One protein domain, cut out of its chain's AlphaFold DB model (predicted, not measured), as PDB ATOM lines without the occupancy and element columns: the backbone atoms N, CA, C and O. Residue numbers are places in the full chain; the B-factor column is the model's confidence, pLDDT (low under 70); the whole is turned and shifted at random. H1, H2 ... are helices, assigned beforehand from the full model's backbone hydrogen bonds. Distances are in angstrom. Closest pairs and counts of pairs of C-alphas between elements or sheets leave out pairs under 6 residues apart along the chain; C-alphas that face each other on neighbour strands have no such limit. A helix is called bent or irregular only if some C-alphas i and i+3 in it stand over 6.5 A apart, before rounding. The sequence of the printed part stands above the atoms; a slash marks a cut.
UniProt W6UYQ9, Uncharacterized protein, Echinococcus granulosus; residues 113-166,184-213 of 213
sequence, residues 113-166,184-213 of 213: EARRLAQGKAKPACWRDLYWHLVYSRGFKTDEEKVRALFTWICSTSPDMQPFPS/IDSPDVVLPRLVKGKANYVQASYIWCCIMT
ATOM      1  N   GLU A 113      -7.525  20.349  32.620       88.81
ATOM      2  CA  GLU A 113      -8.499  20.198  33.711       88.81
ATOM      3  C   GLU A 113      -9.896  20.595  33.267       88.81
ATOM      4  O   GLU A 113     -10.859  19.944  33.651       88.81
ATOM      5  N   ALA A 114     -10.022  21.624  32.427       88.94
ATOM      6  CA  ALA A 114     -11.305  21.989  31.846       88.94
ATOM      7  C   ALA A 114     -11.878  20.834  31.015       88.94
ATOM      8  O   ALA A 114     -13.053  20.495  31.143       88.94
ATOM      9  N   ARG A 115     -11.032  20.162  30.223       88.62
ATOM     10  CA  ARG A 115     -11.419  18.949  29.490       88.62
ATOM     11  C   ARG A 115     -11.813  17.817  30.443       88.62
ATOM     12  O   ARG A 115     -12.856  17.194  30.247       88.62
ATOM     13  N   ARG A 116     -11.016  17.576  31.490       89.12
ATOM     14  CA  ARG A 116     -11.295  16.563  32.522       89.12
ATOM     15  C   ARG A 116     -12.625  16.826  33.228       89.12
ATOM     16  O   ARG A 116     -13.374  15.888  33.474       89.12
ATOM     17  N   LEU A 117     -12.930  18.087  33.522       88.38
ATOM     18  CA  LEU A 117     -14.174  18.508  34.159       88.38
ATOM     19  C   LEU A 117     -15.377  18.327  33.225       88.38
ATOM     20  O   LEU A 117     -16.427  17.873  33.665       88.38
ATOM     21  N   ALA A 118     -15.224  18.631  31.935       86.56
ATOM     22  CA  ALA A 118     -16.275  18.444  30.933       86.56
ATOM     23  C   ALA A 118     -16.646  16.964  30.746       86.56
ATOM     24  O   ALA A 118     -17.824  16.601  30.731       86.56
ATOM     25  N   GLN A 119     -15.630  16.102  30.666       86.19
ATOM     26  CA  GLN A 119     -15.779  14.651  30.509       86.19
ATOM     27  C   GLN A 119     -16.072  13.928  31.834       86.19
ATOM     28  O   GLN A 119     -16.394  12.742  31.847       86.19
ATOM     29  N   GLY A 120     -15.946  14.633  32.959       82.81
ATOM     30  CA  GLY A 120     -16.134  14.085  34.292       82.81
ATOM     31  C   GLY A 120     -17.583  13.694  34.577       82.81
ATOM     32  O   GLY A 120     -18.536  14.241  34.015       82.81
ATOM     33  N   LYS A 121     -17.749  12.753  35.515       76.31
ATOM     34  CA  LYS A 121     -19.068  12.346  36.026       76.31
ATOM     35  C   LYS A 121     -19.731  13.432  36.878       76.31
ATOM     36  O   LYS A 121     -20.952  13.520  36.900       76.31
ATOM     37  N   ALA A 122     -18.926  14.245  37.566       80.06
ATOM     38  CA  ALA A 122     -19.416  15.315  38.423       80.06
ATOM     39  C   ALA A 122     -19.817  16.545  37.596       80.06
ATOM     40  O   ALA A 122     -19.009  17.048  36.813       80.06
ATOM     41  N   LYS A 123     -21.052  17.023  37.758       81.44
ATOM     42  CA  LYS A 123     -21.606  18.163  37.019       81.44
ATOM     43  C   LYS A 123     -21.699  19.413  37.898       81.44
ATOM     44  O   LYS A 123     -21.968  19.297  39.093       81.44
ATOM     45  N   PRO A 124     -21.472  20.616  37.348       83.25
ATOM     46  CA  PRO A 124     -21.751  21.847  38.079       83.25
ATOM     47  C   PRO A 124     -23.264  22.001  38.290       83.25
ATOM     48  O   PRO A 124     -24.051  21.716  37.389       83.25
ATOM     49  N   ALA A 125     -23.678  22.468  39.470       81.25
ATOM     50  CA  ALA A 125     -25.089  22.757  39.730       81.25
ATOM     51  C   ALA A 125     -25.514  24.108  39.133       81.25
ATOM     52  O   ALA A 125     -26.650  24.264  38.696       81.25
ATOM     53  N   CYS A 126     -24.596  25.076  39.070       81.38
ATOM     54  CA  CYS A 126     -24.847  26.399  38.501       81.38
ATOM     55  C   CYS A 126     -23.585  27.010  37.876       81.38
ATOM     56  O   CYS A 126     -22.468  26.511  38.065       81.38
ATOM     57  N   TRP A 127     -23.744  28.131  37.161       82.56
ATOM     58  CA  TRP A 127     -22.620  28.866  36.572       82.56
ATOM     59  C   TRP A 127     -21.563  29.268  37.603       82.56
ATOM     60  O   TRP A 127     -20.366  29.212  37.320       82.56
ATOM     61  N   ARG A 128     -21.988  29.635  38.816       84.31
ATOM     62  CA  ARG A 128     -21.082  30.025  39.903       84.31
ATOM     63  C   ARG A 128     -20.106  28.906  40.261       84.31
ATOM     64  O   ARG A 128     -18.912  29.175  40.386       84.31
ATOM     65  N   ASP A 129     -20.597  27.677  40.388       85.12
ATOM     66  CA  ASP A 129     -19.766  26.516  40.727       85.12
ATOM     67  C   ASP A 129     -18.812  26.186  39.584       85.12
ATOM     68  O   ASP A 129     -17.619  25.971  39.798       85.12
ATOM     69  N   LEU A 130     -19.321  26.223  38.351       87.81
ATOM     70  CA  LEU A 130     -18.507  25.998  37.166       87.81
ATOM     71  C   LEU A 130     -17.361  27.013  37.065       87.81
ATOM     72  O   LEU A 130     -16.210  26.630  36.868       87.81
ATOM     73  N   TYR A 131     -17.662  28.302  37.229       87.06
ATOM     74  CA  TYR A 131     -16.665  29.366  37.160       87.06
ATOM     75  C   TYR A 131     -15.630  29.250  38.285       87.06
ATOM     76  O   TYR A 131     -14.435  29.441  38.055       87.06
ATOM     77  N   TRP A 132     -16.060  28.899  39.500       88.25
ATOM     78  CA  TRP A 132     -15.147  28.651  40.613       88.25
ATOM     79  C   TRP A 132     -14.139  27.540  40.290       88.25
ATOM     80  O   TRP A 132     -12.929  27.748  40.413       88.25
ATOM     81  N   HIS A 133     -14.616  26.381  39.830       88.75
ATOM     82  CA  HIS A 133     -13.764  25.225  39.516       88.75
ATOM     83  C   HIS A 133     -12.882  25.445  38.286       88.75
ATOM     84  O   HIS A 133     -11.731  25.015  38.269       88.75
ATOM     85  N   LEU A 134     -13.383  26.137  37.262       89.12
ATOM     86  CA  LEU A 134     -12.616  26.370  36.038       89.12
ATOM     87  C   LEU A 134     -11.605  27.503  36.153       89.12
ATOM     88  O   LEU A 134     -10.557  27.420  35.518       89.12
ATOM     89  N   VAL A 135     -11.919  28.554  36.911       88.88
ATOM     90  CA  VAL A 135     -11.159  29.808  36.887       88.88
ATOM     91  C   VAL A 135     -10.583  30.151  38.254       88.88
ATOM     92  O   VAL A 135      -9.364  30.241  38.408       88.88
ATOM     93  N   TYR A 136     -11.443  30.357  39.253       85.44
ATOM     94  CA  TYR A 136     -11.018  30.986  40.505       85.44
ATOM     95  C   TYR A 136     -10.141  30.068  41.367       85.44
ATOM     96  O   TYR A 136      -9.083  30.484  41.832       85.44
ATOM     97  N   SER A 137     -10.529  28.801  41.525       87.50
ATOM     98  CA  SER A 137      -9.776  27.802  42.304       87.50
ATOM     99  C   SER A 137      -8.365  27.544  41.763       87.50
ATOM    100  O   SER A 137      -7.482  27.118  42.504       87.50
ATOM    101  N   ARG A 138      -8.137  27.842  40.479       87.25
ATOM    102  CA  ARG A 138      -6.869  27.624  39.771       87.25
ATOM    103  C   ARG A 138      -5.977  28.866  39.768       87.25
ATOM    104  O   ARG A 138      -4.834  28.791  39.329       87.25
ATOM    105  N   GLY A 139      -6.479  29.996  40.273       84.38
ATOM    106  CA  GLY A 139      -5.707  31.227  40.436       84.38
ATOM    107  C   GLY A 139      -5.280  31.883  39.121       84.38
ATOM    108  O   GLY A 139      -4.231  32.530  39.088       84.38
ATOM    109  N   PHE A 140      -6.055  31.718  38.042       85.81
ATOM    110  CA  PHE A 140      -5.750  32.344  36.752       85.81
ATOM    111  C   PHE A 140      -5.738  33.868  36.852       85.81
ATOM    112  O   PHE A 140      -6.668  34.483  37.380       85.81
ATOM    113  N   LYS A 141      -4.675  34.475  36.319       79.19
ATOM    114  CA  LYS A 141      -4.433  35.920  36.422       79.19
ATOM    115  C   LYS A 141      -4.764  36.643  35.128       79.19
ATOM    116  O   LYS A 141      -5.209  37.785  35.177       79.19
ATOM    117  N   THR A 142      -4.555  35.982  33.993       83.12
ATOM    118  CA  THR A 142      -4.775  36.569  32.669       83.12
ATOM    119  C   THR A 142      -6.136  36.175  32.121       83.12
ATOM    120  O   THR A 142      -6.585  35.050  32.327       83.12
ATOM    121  N   ASP A 143      -6.793  37.073  31.390       82.38
ATOM    122  CA  ASP A 143      -8.097  36.763  30.791       82.38
ATOM    123  C   ASP A 143      -7.984  35.675  29.724       82.38
ATOM    124  O   ASP A 143      -8.884  34.853  29.593       82.38
ATOM    125  N   GLU A 144      -6.841  35.578  29.044       83.94
ATOM    126  CA  GLU A 144      -6.566  34.510  28.081       83.94
ATOM    127  C   GLU A 144      -6.648  33.115  28.721       83.94
ATOM    128  O   GLU A 144      -7.258  32.211  28.152       83.94
ATOM    129  N   GLU A 145      -6.093  32.929  29.923       84.88
ATOM    130  CA  GLU A 145      -6.198  31.662  30.658       84.88
ATOM    131  C   GLU A 145      -7.647  31.344  31.036       84.88
ATOM    132  O   GLU A 145      -8.094  30.206  30.871       84.88
ATOM    133  N   LYS A 146      -8.403  32.356  31.479       86.19
ATOM    134  CA  LYS A 146      -9.811  32.188  31.855       86.19
ATOM    135  C   LYS A 146     -10.667  31.820  30.637       86.19
ATOM    136  O   LYS A 146     -11.443  30.867  30.710       86.19
ATOM    137  N   VAL A 147     -10.486  32.520  29.509       85.12
ATOM    138  CA  VAL A 147     -11.160  32.223  28.233       85.12
ATOM    139  C   VAL A 147     -10.815  30.808  27.794       85.12
ATOM    140  O   VAL A 147     -11.710  30.036  27.458       85.12
ATOM    141  N   ARG A 148      -9.529  30.440  27.814       87.38
ATOM    142  CA  ARG A 148      -9.062  29.127  27.362       87.38
ATOM    143  C   ARG A 148      -9.699  27.998  28.162       87.38
ATOM    144  O   ARG A 148     -10.140  27.020  27.559       87.38
ATOM    145  N   ALA A 149      -9.789  28.129  29.484       88.69
ATOM    146  CA  ALA A 149     -10.421  27.126  30.335       88.69
ATOM    147  C   ALA A 149     -11.927  27.003  30.065       88.69
ATOM    148  O   ALA A 149     -12.423  25.896  29.857       88.69
ATOM    149  N   LEU A 150     -12.648  28.126  29.986       87.00
ATOM    150  CA  LEU A 150     -14.083  28.134  29.683       87.00
ATOM    151  C   LEU A 150     -14.380  27.551  28.298       87.00
ATOM    152  O   LEU A 150     -15.227  26.670  28.157       87.00
ATOM    153  N   PHE A 151     -13.647  28.003  27.285       86.06
ATOM    154  CA  PHE A 151     -13.808  27.548  25.909       86.06
ATOM    155  C   PHE A 151     -13.497  26.055  25.779       86.06
ATOM    156  O   PHE A 151     -14.275  25.301  25.199       86.06
ATOM    157  N   THR A 152     -12.397  25.605  26.391       88.00
ATOM    158  CA  THR A 152     -12.021  24.189  26.405       88.00
ATOM    159  C   THR A 152     -13.107  23.324  27.029       88.00
ATOM    160  O   THR A 152     -13.431  22.271  26.477       88.00
ATOM    161  N   TRP A 153     -13.665  23.747  28.168       88.62
ATOM    162  CA  TRP A 153     -14.719  23.001  28.849       88.62
ATOM    163  C   TRP A 153     -15.918  22.783  27.921       88.62
ATOM    164  O   TRP A 153     -16.412  21.667  27.787       88.62
ATOM    165  N   ILE A 154     -16.322  23.819  27.196       83.88
ATOM    166  CA  ILE A 154     -17.493  23.780  26.315       83.88
ATOM    167  C   ILE A 154     -17.253  22.920  25.092       83.88
ATOM    168  O   ILE A 154     -18.067  22.054  24.793       83.88
ATOM    169  N   CYS A 155     -16.115  23.098  24.425       83.75
ATOM    170  CA  CYS A 155     -15.760  22.277  23.271       83.75
ATOM    171  C   CYS A 155     -15.546  20.802  23.635       83.75
ATOM    172  O   CYS A 155     -15.601  19.944  22.760       83.75
ATOM    173  N   SER A 156     -15.292  20.506  24.911       84.81
ATOM    174  CA  SER A 156     -15.122  19.141  25.414       84.81
ATOM    175  C   SER A 156     -16.399  18.561  26.031       84.81
ATOM    176  O   SER A 156     -16.407  17.390  26.408       84.81
ATOM    177  N   THR A 157     -17.456  19.364  26.172       83.06
ATOM    178  CA  THR A 157     -18.745  18.932  26.721       83.06
ATOM    179  C   THR A 157     -19.557  18.252  25.623       83.06
ATOM    180  O   THR A 157     -19.588  18.717  24.485       83.06
ATOM    181  N   SER A 158     -20.216  17.139  25.958       77.62
ATOM    182  CA  SER A 158     -21.101  16.461  25.005       77.62
ATOM    183  C   SER A 158     -22.267  17.385  24.622       77.62
ATOM    184  O   SER A 158     -22.872  17.979  25.517       77.62
ATOM    185  N   PRO A 159     -22.631  17.493  23.334       66.38
ATOM    186  CA  PRO A 159     -23.765  18.305  22.895       66.38
ATOM    187  C   PRO A 159     -25.115  17.817  23.442       66.38
ATOM    188  O   PRO A 159     -26.069  18.584  23.446       66.38
ATOM    189  N   ASP A 160     -25.199  16.582  23.940       67.81
ATOM    190  CA  ASP A 160     -26.412  16.037  24.566       67.81
ATOM    191  C   ASP A 160     -26.444  16.266  26.087       67.81
ATOM    192  O   ASP A 160     -27.444  16.007  26.759       67.81
ATOM    193  N   MET A 161     -25.343  16.757  26.661       70.19
ATOM    194  CA  MET A 161     -25.214  16.969  28.094       70.19
ATOM    195  C   MET A 161     -25.777  18.330  28.490       70.19
ATOM    196  O   MET A 161     -25.251  19.376  28.110       70.19
ATOM    197  N   GLN A 162     -26.796  18.331  29.349       72.69
ATOM    198  CA  GLN A 162     -27.282  19.576  29.929       72.69
ATOM    199  C   GLN A 162     -26.228  20.160  30.901       72.69
ATOM    200  O   GLN A 162     -25.830  19.464  31.837       72.69
ATOM    201  N   PRO A 163     -25.772  21.418  30.715       72.25
ATOM    202  CA  PRO A 163     -24.704  22.022  31.523       72.25
ATOM    203  C   PRO A 163     -25.051  22.158  33.003       72.25
ATOM    204  O   PRO A 163     -24.191  21.975  33.857       72.25
ATOM    205  N   PHE A 164     -26.315  22.479  33.277       79.38
ATOM    206  CA  PHE A 164     -26.878  22.661  34.607       79.38
ATOM    207  C   PHE A 164     -28.187  21.869  34.690       79.38
ATOM    208  O   PHE A 164     -28.859  21.720  33.660       79.38
ATOM    209  N   PRO A 165     -28.576  21.350  35.865       70.75
ATOM    210  CA  PRO A 165     -29.889  20.740  36.053       70.75
ATOM    211  C   PRO A 165     -30.996  21.734  35.671       70.75
ATOM    212  O   PRO A 165     -30.915  22.927  35.957       70.75
ATOM    213  N   SER A 166     -32.013  21.258  34.951       61.91
ATOM    214  CA  SER A 166     -33.174  22.083  34.613       61.91
ATOM    215  C   SER A 166     -34.078  22.120  35.827       61.91
ATOM    216  O   SER A 166     -34.217  21.101  36.493       61.91
ATOM    217  N   ILE A 184     -32.112  37.015  30.012       59.53
ATOM    218  CA  ILE A 184     -32.027  36.154  28.819       59.53
ATOM    219  C   ILE A 184     -30.576  35.936  28.365       59.53
ATOM    220  O   ILE A 184     -30.287  34.929  27.726       59.53
ATOM    221  N   ASP A 185     -29.694  36.849  28.780       58.84
ATOM    222  CA  ASP A 185     -28.257  36.865  28.529       58.84
ATOM    223  C   ASP A 185     -27.431  36.327  29.721       58.84
ATOM    224  O   ASP A 185     -26.222  36.517  29.779       58.84
ATOM    225  N   SER A 186     -28.053  35.661  30.703       70.81
ATOM    226  CA  SER A 186     -27.318  35.002  31.794       70.81
ATOM    227  C   SER A 186     -26.658  33.711  31.293       70.81
ATOM    228  O   SER A 186     -27.316  32.944  30.576       70.81
ATOM    229  N   PRO A 187     -25.413  33.390  31.697       71.50
ATOM    230  CA  PRO A 187     -24.764  32.125  31.341       71.50
ATOM    231  C   PRO A 187     -25.579  30.892  31.770       71.50
ATOM    232  O   PRO A 187     -25.635  29.922  31.014       71.50
ATOM    233  N   ASP A 188     -26.297  30.952  32.898       77.19
ATOM    234  CA  ASP A 188     -27.214  29.889  33.352       77.19
ATOM    235  C   ASP A 188     -28.360  29.603  32.366       77.19
ATOM    236  O   ASP A 188     -28.884  28.494  32.324       77.19
ATOM    237  N   VAL A 189     -28.739  30.578  31.532       72.12
ATOM    238  CA  VAL A 189     -29.802  30.436  30.521       72.12
ATOM    239  C   VAL A 189     -29.221  30.119  29.150       72.12
ATOM    240  O   VAL A 189     -29.776  29.299  28.414       72.12
ATOM    241  N   VAL A 190     -28.116  30.766  28.779       71.06
ATOM    242  CA  VAL A 190     -27.549  30.634  27.434       71.06
ATOM    243  C   VAL A 190     -26.778  29.338  27.252       71.06
ATOM    244  O   VAL A 190     -26.919  28.731  26.194       71.06
ATOM    245  N   LEU A 191     -26.052  28.846  28.263       73.56
ATOM    246  CA  LEU A 191     -25.324  27.579  28.137       73.56
ATOM    247  C   LEU A 191     -26.274  26.394  27.874       73.56
ATOM    248  O   LEU A 191     -26.063  25.687  26.887       73.56
ATOM    249  N   PRO A 192     -27.381  26.201  28.624       76.50
ATOM    250  CA  PRO A 192     -28.350  25.156  28.291       76.50
ATOM    251  C   PRO A 192     -29.034  25.351  26.931       76.50
ATOM    252  O   PRO A 192     -29.416  24.375  26.286       76.50
ATOM    253  N   ARG A 193     -29.211  26.597  26.470       70.56
ATOM    254  CA  ARG A 193     -29.771  26.879  25.137       70.56
ATOM    255  C   ARG A 193     -28.782  26.592  24.015       70.56
ATOM    256  O   ARG A 193     -29.232  26.164  22.957       70.56
ATOM    257  N   LEU A 194     -27.488  26.812  24.230       69.75
ATOM    258  CA  LEU A 194     -26.433  26.534  23.257       69.75
ATOM    259  C   LEU A 194     -26.372  25.032  22.963       69.75
ATOM    260  O   LEU A 194     -26.422  24.632  21.807       69.75
ATOM    261  N   VAL A 195     -26.396  24.217  24.018       68.25
ATOM    262  CA  VAL A 195     -26.468  22.749  23.936       68.25
ATOM    263  C   VAL A 195     -27.742  22.292  23.211       68.25
ATOM    264  O   VAL A 195     -27.690  21.446  22.330       68.25
ATOM    265  N   LYS A 196     -28.892  22.926  23.482       68.94
ATOM    266  CA  LYS A 196     -30.170  22.632  22.799       68.94
ATOM    267  C   LYS A 196     -30.269  23.194  21.368       68.94
ATOM    268  O   LYS A 196     -31.349  23.127  20.781       68.94
ATOM    269  N   GLY A 197     -29.218  23.825  20.835       66.19
ATOM    270  CA  GLY A 197     -29.225  24.484  19.521       66.19
ATOM    271  C   GLY A 197     -30.144  25.713  19.421       66.19
ATOM    272  O   GLY A 197     -30.448  26.182  18.329       66.19
ATOM    273  N   LYS A 198     -30.619  26.238  20.558       66.44
ATOM    274  CA  LYS A 198     -31.548  27.380  20.661       66.44
ATOM    275  C   LYS A 198     -30.852  28.719  20.905       66.44
ATOM    276  O   LYS A 198     -31.519  29.750  20.897       66.44
ATOM    277  N   ALA A 199     -29.548  28.714  21.170       65.44
ATOM    278  CA  ALA A 199     -28.720  29.913  21.235       65.44
ATOM    279  C   ALA A 199     -27.593  29.822  20.207       65.44
ATOM    280  O   ALA A 199     -27.076  28.740  19.939       65.44
ATOM    281  N   ASN A 200     -27.217  30.966  19.638       66.12
ATOM    282  CA  ASN A 200     -26.108  31.050  18.694       66.12
ATOM    283  C   ASN A 200     -24.769  31.199  19.447       66.12
ATOM    284  O   ASN A 200     -24.713  31.829  20.504       66.12
ATOM    285  N   TYR A 201     -23.678  30.691  18.865       61.31
ATOM    286  CA  TYR A 201     -22.301  30.919  19.317       61.31
ATOM    287  C   TYR A 201     -21.982  32.402  19.542       61.31
ATOM    288  O   TYR A 201     -21.231  32.721  20.455       61.31
ATOM    289  N   VAL A 202     -22.593  33.310  18.772       58.50
ATOM    290  CA  VAL A 202     -22.453  34.768  18.959       58.50
ATOM    291  C   VAL A 202     -23.032  35.240  20.300       58.50
ATOM    292  O   VAL A 202     -22.474  36.121  20.945       58.50
ATOM    293  N   GLN A 203     -24.139  34.647  20.751       57.56
ATOM    294  CA  GLN A 203     -24.734  34.984  22.048       57.56
ATOM    295  C   GLN A 203     -23.878  34.434  23.192       57.56
ATOM    296  O   GLN A 203     -23.666  35.122  24.186       57.56
ATOM    297  N   ALA A 204     -23.331  33.225  23.031       62.56
ATOM    298  CA  ALA A 204     -22.408  32.640  24.001       62.56
ATOM    299  C   ALA A 204     -21.090  33.431  24.099       62.56
ATOM    300  O   ALA A 204     -20.629  33.723  25.201       62.56
ATOM    301  N   SER A 205     -20.520  33.844  22.962       61.12
ATOM    302  CA  SER A 205     -19.276  34.617  22.926       61.12
ATOM    303  C   SER A 205     -19.445  36.029  23.485       61.12
ATOM    304  O   SER A 205     -18.562  36.504  24.196       61.12
ATOM    305  N   TYR A 206     -20.584  36.683  23.230       59.75
ATOM    306  CA  TYR A 206     -20.893  37.994  23.799       59.75
ATOM    307  C   TYR A 206     -20.996  37.942  25.327       59.75
ATOM    308  O   TYR A 206     -20.383  38.752  26.017       59.75
ATOM    309  N   ILE A 207     -21.697  36.942  25.866       62.56
ATOM    310  CA  ILE A 207     -21.834  36.762  27.317       62.56
ATOM    311  C   ILE A 207     -20.481  36.498  27.966       62.56
ATOM    312  O   ILE A 207     -20.194  37.069  29.014       62.56
ATOM    313  N   TRP A 208     -19.613  35.694  27.348       64.94
ATOM    314  CA  TRP A 208     -18.268  35.505  27.892       64.94
ATOM    315  C   TRP A 208     -17.427  36.760  27.804       64.94
ATOM    316  O   TRP A 208     -16.768  37.077  28.785       64.94
ATOM    317  N   CYS A 209     -17.496  37.514  26.707       58.44
ATOM    318  CA  CYS A 209     -16.843  38.819  26.627       58.44
ATOM    319  C   CYS A 209     -17.252  39.709  27.817       58.44
ATOM    320  O   CYS A 209     -16.389  40.269  28.488       58.44
ATOM    321  N   CYS A 210     -18.543  39.732  28.162       54.78
ATOM    322  CA  CYS A 210     -19.076  40.487  29.301       54.78
ATOM    323  C   CYS A 210     -18.734  39.920  30.692       54.78
ATOM    324  O   CYS A 210     -18.900  40.637  31.676       54.78
ATOM    325  N   ILE A 211     -18.315  38.653  30.804       57.62
ATOM    326  CA  ILE A 211     -17.878  38.032  32.072       57.62
ATOM    327  C   ILE A 211     -16.351  38.139  32.256       57.62
ATOM    328  O   ILE A 211     -15.847  38.035  33.374       57.62
ATOM    329  N   MET A 212     -15.607  38.293  31.159       55.81
ATOM    330  CA  MET A 212     -14.141  38.328  31.143       55.81
ATOM    331  C   MET A 212     -13.566  39.749  31.265       55.81
ATOM    332  O   MET A 212     -12.358  39.873  31.430       55.81
ATOM    333  N   THR A 213     -14.405  40.784  31.158       46.75
ATOM    334  CA  THR A 213     -14.041  42.209  31.275       46.75
ATOM    335  C   THR A 213     -14.450  42.777  32.627       46.75
ATOM    336  O   THR A 213     -13.703  43.644  33.132       46.75
TER     337      THR A 213
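This is residues 113 to 166 and 184 to 213 of the 213 residues of an uncharacterized protein of Echinococcus granulosus (UniProt W6UYQ9). Helix H3 has H1 side by side with its later residues and H2 crossing it, while a helical hairpin of H4 and H5 stands opposite, H5 reaching the first residues of H3 with its own last residues. The 84 printed residues, with five named helices in the order H1 to H5 and no named strand, are all helix by class. The whole is compact, with a radius of gyration of the C-alphas of 11.9 A, and spans 32 by 29 by 19 A.

H3, residues 143 to 155, is the longest helix at 18.0 A, from C-alpha 143 at (-8.097, 36.763, 30.791). H1 is residues 113 to 119, 9.7 A, from C-alpha 113 at (-8.499, 20.198, 33.711). H2 is residues 127 to 136, 12.4 A; it is neither bent nor irregular, but only just: C-alphas 133 and 136 are 6.5 A apart. H4 is residues 187 to 195, 12.1 A, also only just so, with C-alphas 188 and 191 6.0 A apart. H5, residues 201 to 212, 16.2 A, ends at C-alpha 212 (-14.141, 38.328, 31.143).

H3 is the hub. With residues 149 to 154 it touches H1 at a shallow tilt of 18 degrees, the same way; the closest C-alphas, of Ala 114 and Trp 153, are 4.7 A apart. With residues 146 to 150 it touches H2 at a steep tilt of 53 degrees, closest at the C-alphas of Val 135 and Lys 146, 5.7 A. Residues 143 to 147 touch residues 208 to 212 of H5, closest at the C-alphas of Asp 143 and Met 212, 6.3 A. The hairpin H4 and H5 touches at a shallow tilt of 28 degrees, opposite ways, with the closest C-alphas, of Val 190 and Ala 204, 6.5 A apart. H3 and H4 are apart. Every O i to N i+4 pair is within hydrogen-bond range in H1, H2, H3 and H5; in H4, 4 of 5 are.

The C-alphas farthest apart, of Gly 139 and Lys 198, are 32.8 A apart. Residues 167 to 183 are not printed, and C-alphas 166 and 184 are 15.3 A apart across the cut. Of the links printed whole, none is long. Mean pLDDT of the printed part is 76.4; residues 194 to 213 are among the 25 under 70.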